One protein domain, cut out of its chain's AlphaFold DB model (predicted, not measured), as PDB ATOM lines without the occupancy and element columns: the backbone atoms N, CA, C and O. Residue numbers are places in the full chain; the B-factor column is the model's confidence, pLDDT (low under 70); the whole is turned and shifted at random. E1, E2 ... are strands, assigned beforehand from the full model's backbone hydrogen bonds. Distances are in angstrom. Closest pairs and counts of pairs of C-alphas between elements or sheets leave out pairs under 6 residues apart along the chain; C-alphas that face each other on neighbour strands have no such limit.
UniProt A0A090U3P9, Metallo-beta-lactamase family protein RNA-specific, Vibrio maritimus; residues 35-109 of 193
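This is residues 35 to 109 of the 193 residues of the protein "Metallo-beta-lactamase family protein RNA-specific" of Vibrio maritimus (UniProt A0A090U3P9). Little regular structure is here: one strongly twisted sheet of five strands, with a long loop, residues 80 to 101, that reaches past one end of the sheet and folds back to E5 at its edge. The printed part has 75 residues, under half in named strands; the class is all strand, the order E1, E2, E3, E4, E5 both along the chain and across the mixed sheet. It is only just compact, close to loose, with a radius of gyration of the C-alphas of 13.5 A, and spans 44 by 23 by 19 A.

Find C-alpha 39 at (-39.544, 36.565, -41.168); there E1, residues 39 to 44, begins and runs 16.3 A. E2, residues 48 to 57, runs 28.1 A; E3, residues 65 to 70, 15.9 A; E4, residues 76 to 79, 10.0 A. E5, residues 102 to 104, runs 6.7 A to C-alpha 104 at (-47.200, 34.501, -58.556).

E1 to E4 form a meander, each strand the antiparallel neighbour of the one before. Within hydrogen-bond range, find N 40 and O 53, 2.8 A, N 54 and O 68, 2.9 A, and N 69 and O 77, 2.8 A. E5 is parallel to E4 at 6 degrees, with N 104 and O 78 at 2.8 A.

The printed part has no cut; the C-alphas of Glu 46 and Pro 89, the two farthest apart, are 45.6 A apart. The E4 to E5 link is long, and residues 44 to 49 are under pLDDT 70.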
ATOM      1  N   ASN A  35     -44.853  31.099 -37.089       92.31
ATOM      2  CA  ASN A  35     -45.926  32.064 -36.871       92.31
ATOM      3  C   ASN A  35     -46.130  32.934 -38.113       92.31
ATOM      4  O   ASN A  35     -45.169  33.265 -38.814       92.31
ATOM      5  N   TYR A  36     -47.372  33.364 -38.339       94.00
ATOM      6  CA  TYR A  36     -47.655  34.385 -39.340       94.00
ATOM      7  C   TYR A  36     -46.977  35.711 -39.010       94.00
ATOM      8  O   TYR A  36     -46.763  36.046 -37.846       94.00
ATOM      9  N   GLY A  37     -46.644  36.472 -40.052       93.88
ATOM     10  CA  GLY A  37     -46.053  37.804 -39.936       93.88
ATOM     11  C   GLY A  37     -44.561  37.821 -39.582       93.88
ATOM     12  O   GLY A  37     -43.919  38.863 -39.733       93.88
ATOM     13  N   SER A  38     -43.979  36.689 -39.182       94.06
ATOM     14  CA  SER A  38     -42.562  36.588 -38.826       94.06
ATOM     15  C   SER A  38     -41.693  36.221 -40.027       94.06
ATOM     16  O   SER A  38     -41.983  35.263 -40.740       94.06
ATOM     17  N   TRP A  39     -40.589  36.949 -40.218       93.19
ATOM     18  CA  TRP A  39     -39.544  36.565 -41.168       93.19
ATOM     19  C   TRP A  39     -38.704  35.422 -40.599       93.19
ATOM     20  O   TRP A  39     -38.100  35.547 -39.534       93.19
ATOM     21  N   VAL A  40     -38.650  34.317 -41.331       93.62
ATOM     22  CA  VAL A  40     -37.922  33.101 -40.975       93.62
ATOM     23  C   VAL A  40     -36.774  32.915 -41.960       93.62
ATOM     24  O   VAL A  40     -37.008  32.907 -43.168       93.62
ATOM     25  N   PRO A  41     -35.531  32.770 -41.487       91.50
ATOM     26  CA  PRO A  41     -34.390  32.649 -42.376       91.50
ATOM     27  C   PRO A  41     -34.281  31.218 -42.930       91.50
ATOM     28  O   PRO A  41     -34.416  30.238 -42.191       91.50
ATOM     29  N   VAL A  42     -34.002  31.085 -44.228       88.69
ATOM     30  CA  VAL A  42     -33.843  29.791 -44.916       88.69
ATOM     31  C   VAL A  42     -32.373  29.589 -45.290       88.69
ATOM     32  O   VAL A  42     -31.785  30.378 -46.033       88.69
ATOM     33  N   LYS A  43     -31.751  28.541 -44.726       79.50
ATOM     34  CA  LYS A  43     -30.368  28.147 -45.046       79.50
ATOM     35  C   LYS A  43     -30.328  27.249 -46.271       79.50
ATOM     36  O   LYS A  43     -31.106  26.304 -46.361       79.50
ATOM     37  N   SER A  44     -29.338  27.470 -47.126       68.75
ATOM     38  CA  SER A  44     -28.783  26.421 -47.973       68.75
ATOM     39  C   SER A  44     -27.765  25.617 -47.162       68.75
ATOM     40  O   SER A  44     -26.974  26.190 -46.407       68.75
ATOM     41  N   LEU A  45     -27.788  24.292 -47.327       60.25
ATOM     42  CA  LEU A  45     -26.864  23.359 -46.671       60.25
ATOM     43  C   LEU A  45     -25.396  23.612 -47.055       60.25
ATOM     44  O   LEU A  45     -24.508  23.247 -46.294       60.25
ATOM     45  N   GLU A  46     -25.145  24.276 -48.185       62.94
ATOM     46  CA  GLU A  46     -23.795  24.461 -48.728       62.94
ATOM     47  C   GLU A  46     -23.231  25.882 -48.550       62.94
ATOM     48  O   GLU A  46     -22.018  26.059 -48.609       62.94
ATOM     49  N   ARG A  47     -24.072  26.916 -48.366       58.09
ATOM     50  CA  ARG A  47     -23.635  28.332 -48.487       58.09
ATOM     51  C   ARG A  47     -24.207  29.317 -47.450       58.09
ATOM     52  O   ARG A  47     -24.068  30.523 -47.620       58.09
ATOM     53  N   GLY A  48     -24.835  28.848 -46.367       65.75
ATOM     54  CA  GLY A  48     -25.423  29.725 -45.336       65.75
ATOM     55  C   GLY A  48     -26.857  30.187 -45.648       65.75
ATOM     56  O   GLY A  48     -27.576  29.513 -46.383       65.75
ATOM     57  N   TYR A  49     -27.321  31.291 -45.043       64.50
ATOM     58  CA  TYR A  49     -28.657  31.860 -45.305       64.50
ATOM     59  C   TYR A  49     -28.650  32.707 -46.577       64.50
ATOM     60  O   TYR A  49     -27.809  33.591 -46.709       64.50
ATOM     61  N   PHE A  50     -29.609  32.481 -47.473       77.75
ATOM     62  CA  PHE A  50     -29.741  33.269 -48.706       77.75
ATOM     63  C   PHE A  50     -31.103  33.961 -48.824       77.75
ATOM     64  O   PHE A  50     -31.220  34.952 -49.531       77.75
ATOM     65  N   THR A  51     -32.133  33.505 -48.113       90.00
ATOM     66  CA  THR A  51     -33.470  34.106 -48.183       90.00
ATOM     67  C   THR A  51     -34.151  34.139 -46.826       90.00
ATOM     68  O   THR A  51     -33.806  33.395 -45.902       90.00
ATOM     69  N   TYR A  52     -35.150  35.007 -46.717       93.56
ATOM     70  CA  TYR A  52     -36.112  34.992 -45.623       93.56
ATOM     71  C   TYR A  52     -37.490  34.706 -46.195       93.56
ATOM     72  O   TYR A  52     -37.827  35.207 -47.264       93.56
ATOM     73  N   ILE A  53     -38.291  33.934 -45.475       95.88
ATOM     74  CA  ILE A  53     -39.682  33.675 -45.827       95.88
ATOM     75  C   ILE A  53     -40.602  34.211 -44.744       95.88
ATOM     76  O   ILE A  53     -40.278  34.142 -43.559       95.88
ATOM     77  N   ARG A  54     -41.757  34.729 -45.134       96.19
ATOM     78  CA  ARG A  54     -42.819  35.127 -44.214       96.19
ATOM     79  C   ARG A  54     -44.138  34.581 -44.721       96.19
ATOM     80  O   ARG A  54     -44.463  34.733 -45.893       96.19
ATOM     81  N   PHE A  55     -44.887  33.965 -43.819       96.44
ATOM     82  CA  PHE A  55     -46.240  33.503 -44.092       96.44
ATOM     83  C   PHE A  55     -47.234  34.551 -43.611       96.44
ATOM     84  O   PHE A  55     -47.102  35.065 -42.496       96.44
ATOM     85  N   SER A  56     -48.245  34.817 -44.421       94.62
ATOM     86  CA  SER A  56     -49.339  35.731 -44.100       94.62
ATOM     87  C   SER A  56     -50.671  35.046 -44.417       94.62
ATOM     88  O   SER A  56     -50.716  34.280 -45.381       94.62
ATOM     89  N   PRO A  57     -51.743  35.262 -43.634       94.38
ATOM     90  CA  PRO A  57     -53.016  34.572 -43.848       94.38
ATOM     91  C   PRO A  57     -53.563  34.778 -45.267       94.38
ATOM     92  O   PRO A  57     -53.656  35.913 -45.732       94.38
ATOM     93  N   ALA A  58     -53.943  33.685 -45.935       93.75
ATOM     94  CA  ALA A  58     -54.554  33.730 -47.269       93.75
ATOM     95  C   ALA A  58     -56.091  33.719 -47.237       93.75
ATOM     96  O   ALA A  58     -56.723  34.002 -48.248       93.75
ATOM     97  N   GLY A  59     -56.700  33.375 -46.098       90.00
ATOM     98  CA  GLY A  59     -58.158  33.368 -45.926       90.00
ATOM     99  C   GLY A  59     -58.900  32.236 -46.654       90.00
ATOM    100  O   GLY A  59     -60.123  32.210 -46.623       90.00
ATOM    101  N   HIS A  60     -58.206  31.296 -47.304       89.62
ATOM    102  CA  HIS A  60     -58.830  30.234 -48.108       89.62
ATOM    103  C   HIS A  60     -59.358  29.062 -47.268       89.62
ATOM    104  O   HIS A  60     -60.505  28.639 -47.389       89.62
ATOM    105  N   ILE A  61     -58.508  28.539 -46.386       87.31
ATOM    106  CA  ILE A  61     -58.855  27.578 -45.331       87.31
ATOM    107  C   ILE A  61     -58.123  27.958 -44.044       87.31
ATOM    108  O   ILE A  61     -57.145  28.713 -44.069       87.31
ATOM    109  N   LEU A  62     -58.541  27.401 -42.909       84.56
ATOM    110  CA  LEU A  62     -57.809  27.568 -41.655       84.56
ATOM    111  C   LEU A  62     -56.347  27.116 -41.811       84.56
ATOM    112  O   LEU A  62     -56.074  25.966 -42.154       84.56
ATOM    113  N   GLY A  63     -55.411  28.020 -41.529       86.88
ATOM    114  CA  GLY A  63     -53.980  27.758 -41.683       86.88
ATOM    115  C   GLY A  63     -53.418  28.039 -43.086       86.88
ATOM    116  O   GLY A  63     -52.204  27.933 -43.272       86.88
ATOM    117  N   SER A  64     -54.253  28.411 -44.063       91.81
ATOM    118  CA  SER A  64     -53.789  28.827 -45.395       91.81
ATOM    119  C   SER A  64     -52.975  30.117 -45.334       91.81
ATOM    120  O   SER A  64     -53.249  31.009 -44.524       91.81
ATOM    121  N   ALA A  65     -51.971  30.216 -46.198       95.25
ATOM    122  CA  ALA A  65     -51.095  31.367 -46.245       95.25
ATOM    123  C   ALA A  65     -50.526  31.608 -47.633       95.25
ATOM    124  O   ALA A  65     -50.191  30.654 -48.335       95.25
ATOM    125  N   PHE A  66     -50.339  32.884 -47.955       96.75
ATOM    126  CA  PHE A  66     -49.421  33.287 -49.004       96.75
ATOM    127  C   PHE A  66     -48.020  33.433 -48.412       96.75
ATOM    128  O   PHE A  66     -47.849  33.694 -47.212       96.75
ATOM    129  N   VAL A  67     -47.009  33.239 -49.253       97.25
ATOM    130  CA  VAL A  67     -45.605  33.251 -48.847       97.25
ATOM    131  C   VAL A  67     -44.892  34.399 -49.529       97.25
ATOM    132  O   VAL A  67     -44.880  34.503 -50.753       97.25
ATOM    133  N   GLU A  68     -44.262  35.239 -48.722       97.56
ATOM    134  CA  GLU A  68     -43.335  36.267 -49.176       97.56
ATOM    135  C   GLU A  68     -41.912  35.731 -49.024       97.56
ATOM    136  O   GLU A  68     -41.525  35.301 -47.936       97.56
ATOM    137  N   VAL A  69     -41.130  35.765 -50.098       96.44
ATOM    138  CA  VAL A  69     -39.729  35.345 -50.136       96.44
ATOM    139  C   VAL A  69     -38.873  36.569 -50.413       96.44
ATOM    140  O   VAL A  69     -38.932  37.152 -51.492       96.44
ATOM    141  N   LYS A  70     -38.062  36.956 -49.432       95.62
ATOM    142  CA  LYS A  70     -37.097  38.043 -49.555       95.62
ATOM    143  C   LYS A  70     -35.751  37.490 -50.018       95.62
ATOM    144  O   LYS A  70     -35.137  36.692 -49.302       95.62
ATOM    145  N   LEU A  71     -35.316  37.929 -51.194       92.81
ATOM    146  CA  LEU A  71     -34.067  37.550 -51.852       92.81
ATOM    147  C   LEU A  71     -32.853  38.334 -51.302       92.81
ATOM    148  O   LEU A  71     -33.037  39.376 -50.661       92.81
ATOM    149  N   PRO A  72     -31.603  37.878 -51.548       89.88
ATOM    150  CA  PRO A  72     -30.399  38.592 -51.104       89.88
ATOM    151  C   PRO A  72     -30.335  40.045 -51.590       89.88
ATOM    152  O   PRO A  72     -29.945  40.942 -50.842       89.88
ATOM    153  N   ASN A  73     -30.781  40.283 -52.827       91.38
ATOM    154  CA  ASN A  73     -30.852  41.599 -53.467       91.38
ATOM    155  C   ASN A  73     -32.027  42.467 -52.971       91.38
ATOM    156  O   ASN A  73     -32.282  43.523 -53.539       91.38
ATOM    157  N   GLN A  74     -32.717  42.049 -51.902       91.19
ATOM    158  CA  GLN A  74     -33.875  42.711 -51.293       91.19
ATOM    159  C   GLN A  74     -35.177  42.661 -52.105       91.19
ATOM    160  O   GLN A  74     -36.184  43.167 -51.607       91.19
ATOM    161  N   GLU A  75     -35.191  42.037 -53.285       95.62
ATOM    162  CA  GLU A  75     -36.434  41.796 -54.017       95.62
ATOM    163  C   GLU A  75     -37.346  40.840 -53.235       95.62
ATOM    164  O   GLU A  75     -36.889  39.927 -52.534       95.62
ATOM    165  N   VAL A  76     -38.652  41.062 -53.350       97.00
ATOM    166  CA  VAL A  76     -39.698  40.274 -52.705       97.00
ATOM    167  C   VAL A  76     -40.494  39.536 -53.769       97.00
ATOM    168  O   VAL A  76     -41.207  40.141 -54.570       97.00
ATOM    169  N   VAL A  77     -40.405  38.211 -53.735       97.75
ATOM    170  CA  VAL A  77     -41.239  37.315 -54.537       97.75
ATOM    171  C   VAL A  77     -42.413  36.857 -53.683       97.75
ATOM    172  O   VAL A  77     -42.212  36.366 -52.573       97.75
ATOM    173  N   VAL A  78     -43.637  36.993 -54.181       98.25
ATOM    174  CA  VAL A  78     -44.846  36.568 -53.471       98.25
ATOM    175  C   VAL A  78     -45.515  35.424 -54.214       98.25
ATOM    176  O   VAL A  78     -45.799  35.540 -55.402       98.25
ATOM    177  N   PHE A  79     -45.805  34.345 -53.494       98.00
ATOM    178  CA  PHE A  79     -46.636  33.235 -53.955       98.00
ATOM    179  C   PHE A  79     -47.951  33.268 -53.190       98.00
ATOM    180  O   PHE A  79     -47.948  33.104 -51.967       98.00
ATOM    181  N   SER A  80     -49.070  33.479 -53.882       96.31
ATOM    182  CA  SER A  80     -50.375  33.621 -53.228       96.31
ATOM    183  C   SER A  80     -50.855  32.334 -52.556       96.31
ATOM    184  O   SER A  80     -51.557  32.399 -51.550       96.31
ATOM    185  N   GLY A  81     -50.499  31.171 -53.116       94.38
ATOM    186  CA  GLY A  81     -51.286  29.958 -52.889       94.38
ATOM    187  C   GLY A  81     -52.726  30.178 -53.358       94.38
ATOM    188  O   GLY A  81     -52.961  31.038 -54.206       94.38
ATOM    189  N   ASP A  82     -53.674  29.458 -52.769       93.00
ATOM    190  CA  ASP A  82     -55.097  29.725 -52.981       93.00
ATOM    191  C   ASP A  82     -55.552  30.838 -52.035       93.00
ATOM    192  O   ASP A  82     -55.300  30.782 -50.823       93.00
ATOM    193  N   LEU A  83     -56.230  31.845 -52.580       92.44
ATOM    194  CA  LEU A  83     -56.744  32.983 -51.831       92.44
ATOM    195  C   LEU A  83     -58.210  32.759 -51.455       92.44
ATOM    196  O   LEU A  83     -59.022  32.193 -52.191       92.44
ATOM    197  N   GLY A  84     -58.551  33.196 -50.249       89.19
ATOM    198  CA  GLY A  84     -59.925  33.248 -49.783       89.19
ATOM    199  C   GLY A  84     -60.660  34.467 -50.326       89.19
ATOM    200  O   GLY A  84     -60.038  35.501 -50.583       89.19
ATOM    201  N   PRO A  85     -61.992  34.391 -50.467       86.69
ATOM    202  CA  PRO A  85     -62.789  35.587 -50.670       86.69
ATOM    203  C   PRO A  85     -62.786  36.452 -49.400       86.69
ATOM    204  O   PRO A  85     -62.461  35.986 -48.310       86.69
ATOM    205  N   LYS A  86     -63.163  37.722 -49.555       85.12
ATOM    206  CA  LYS A  86     -63.400  38.630 -48.427       85.12
ATOM    207  C   LYS A  86     -64.773  38.405 -47.803       85.12
ATOM    208  O   LYS A  86     -65.630  37.745 -48.402       85.12
ATOM    209  N   ASP A  87     -64.964  38.969 -46.617       80.69
ATOM    210  CA  ASP A  87     -66.219  38.967 -45.864       80.69
ATOM    211  C   ASP A  87     -66.705  37.547 -45.538       80.69
ATOM    212  O   ASP A  87     -67.903  37.272 -45.432       80.69
ATOM    213  N   THR A  88     -65.771  36.599 -45.400       78.06
ATOM    214  CA  THR A  88     -66.136  35.247 -44.976       78.06
ATOM    215  C   THR A  88     -66.362  35.205 -43.468       78.06
ATOM    216  O   THR A  88     -65.626  35.825 -42.701       78.06
ATOM    217  N   PRO A  89     -67.359  34.442 -43.001       70.75
ATOM    218  CA  PRO A  89     -67.728  34.449 -41.591       70.75
ATOM    219  C   PRO A  89     -66.704  33.795 -40.655       70.75
ATOM    220  O   PRO A  89     -66.761  34.011 -39.450       70.75
ATOM    221  N   LEU A  90     -65.809  32.953 -41.180       76.06
ATOM    222  CA  LEU A  90     -64.922  32.115 -40.365       76.06
ATOM    223  C   LEU A  90     -63.449  32.519 -40.442       76.06
ATOM    224  O   LEU A  90     -62.705  32.287 -39.486       76.06
ATOM    225  N   LEU A  91     -63.001  33.051 -41.579       83.88
ATOM    226  CA  LEU A  91     -61.587  33.280 -41.856       83.88
ATOM    227  C   LEU A  91     -61.312  34.779 -42.010       83.88
ATOM    228  O   LEU A  91     -62.156  35.503 -42.532       83.88
ATOM    229  N   PRO A  92     -60.140  35.257 -41.556       83.31
ATOM    230  CA  PRO A  92     -59.753  36.642 -41.752       83.31
ATOM    231  C   PRO A  92     -59.573  36.940 -43.237       83.31
ATOM    232  O   PRO A  92     -59.022  36.121 -43.981       83.31
ATOM    233  N   ASP A  93     -59.977  38.144 -43.631       88.81
ATOM    234  CA  ASP A  93     -59.761  38.634 -44.983       88.81
ATOM    235  C   ASP A  93     -58.265  38.639 -45.334       88.81
ATOM    236  O   ASP A  93     -57.434  39.069 -44.518       88.81
ATOM    237  N   PRO A  94     -57.893  38.206 -46.550       90.19
ATOM    238  CA  PRO A  94     -56.518  38.309 -47.003       90.19
ATOM    239  C   PRO A  94     -56.106  39.780 -47.112       90.19
ATOM    240  O   PRO A  94     -56.731  40.585 -47.808       90.19
ATOM    241  N   VAL A  95     -55.008  40.122 -46.435       92.12
ATOM    242  CA  VAL A  95     -54.385  41.447 -46.507       92.12
ATOM    243  C   VAL A  95     -53.246  41.398 -47.529       92.12
ATOM    244  O   VAL A  95     -52.358  40.556 -47.379       92.12
ATOM    245  N   PRO A  96     -53.223  42.282 -48.544       92.06
ATOM    246  CA  PRO A  96     -52.152  42.302 -49.535       92.06
ATOM    247  C   PRO A  96     -50.756  42.503 -48.913       92.06
ATOM    248  O   PRO A  96     -50.625  43.209 -47.905       92.06
ATOM    249  N   PRO A  97     -49.691  41.935 -49.512       93.69
ATOM    250  CA  PRO A  97     -48.324  42.200 -49.079       93.69
ATOM    251  C   PRO A  97     -47.978  43.683 -49.256       93.69
ATOM    252  O   PRO A  97     -48.457  44.349 -50.171       93.69
ATOM    253  N   LYS A  98     -47.077  44.201 -48.410       93.25
ATOM    254  CA  LYS A  98     -46.617  45.601 -48.503       93.25
ATOM    255  C   LYS A  98     -45.852  45.901 -49.797       93.25
ATOM    256  O   LYS A  98     -45.806  47.051 -50.220       93.25
ATOM    257  N   ARG A  99     -45.202  44.887 -50.373       94.81
ATOM    258  CA  ARG A  99     -44.416  44.958 -51.608       94.81
ATOM    259  C   ARG A  99     -44.360  43.573 -52.247       94.81
ATOM    260  O   ARG A  99     -44.213  42.585 -51.532       94.81
ATOM    261  N   ALA A 100     -44.426  43.532 -53.570       97.12
ATOM    262  CA  ALA A 100     -44.104  42.367 -54.381       97.12
ATOM    263  C   ALA A 100     -43.397  42.866 -55.644       97.12
ATOM    264  O   ALA A 100     -43.995  43.604 -56.421       97.12
ATOM    265  N   ASP A 101     -42.128  42.505 -55.818       98.06
ATOM    266  CA  ASP A 101     -41.389  42.763 -57.061       98.06
ATOM    267  C   ASP A 101     -41.763  41.717 -58.120       98.06
ATOM    268  O   ASP A 101     -41.893  42.031 -59.299       98.06
ATOM    269  N   TYR A 102     -42.045  40.489 -57.670       98.00
ATOM    270  CA  TYR A 102     -42.616  39.421 -58.483       98.00
ATOM    271  C   TYR A 102     -43.826  38.830 -57.766       98.00
ATOM    272  O   TYR A 102     -43.754  38.509 -56.576       98.00
ATOM    273  N   LEU A 103     -44.932  38.659 -58.488       97.69
ATOM    274  CA  LEU A 103     -46.175  38.115 -57.952       97.69
ATOM    275  C   LEU A 103     -46.606  36.887 -58.755       97.69
ATOM    276  O   LEU A 103     -46.974  36.985 -59.922       97.69
ATOM    277  N   PHE A 104     -46.603  35.741 -58.087       97.75
ATOM    278  CA  PHE A 104     -47.200  34.501 -58.556       97.75
ATOM    279  C   PHE A 104     -48.564  34.372 -57.890       97.75
ATOM    280  O   PHE A 104     -48.659  33.993 -56.719       97.75
ATOM    281  N   ILE A 105     -49.604  34.757 -58.627       96.06
ATOM    282  CA  ILE A 105     -50.981  34.766 -58.143       96.06
ATOM    283  C   ILE A 105     -51.797  33.671 -58.822       96.06
ATOM    284  O   ILE A 105     -51.668  33.433 -60.022       96.06
ATOM    285  N   GLU A 106     -52.628  32.997 -58.039       94.62
ATOM    286  CA  GLU A 106     -53.630  32.081 -58.564       94.62
ATOM    287  C   GLU A 106     -54.690  32.817 -59.402       94.62
ATOM    288  O   GLU A 106     -54.874  34.032 -59.304       94.62
ATOM    289  N   SER A 107     -55.408  32.077 -60.240       93.50
ATOM    290  CA  SER A 107     -56.420  32.650 -61.129       93.50
ATOM    291  C   SER A 107     -57.673  31.783 -61.221       93.50
ATOM    292  O   SER A 107     -58.342  31.802 -62.257       93.50
ATOM    293  N   THR A 108     -58.005  31.023 -60.168       90.12
ATOM    294  CA  THR A 108     -59.101  30.032 -60.190       90.12
ATOM    295  C   THR A 108     -60.426  30.639 -60.662       90.12
ATOM    296  O   THR A 108     -61.153  30.018 -61.435       90.12
ATOM    297  N   TYR A 109     -60.717  31.878 -60.249       86.12
ATOM    298  CA  TYR A 109     -61.914  32.630 -60.647       86.12
ATOM    299  C   TYR A 109     -61.599  33.983 -61.300       86.12
ATOM    300  O   TYR A 109     -62.415  34.899 -61.237       86.12
TER     301      TYR A 109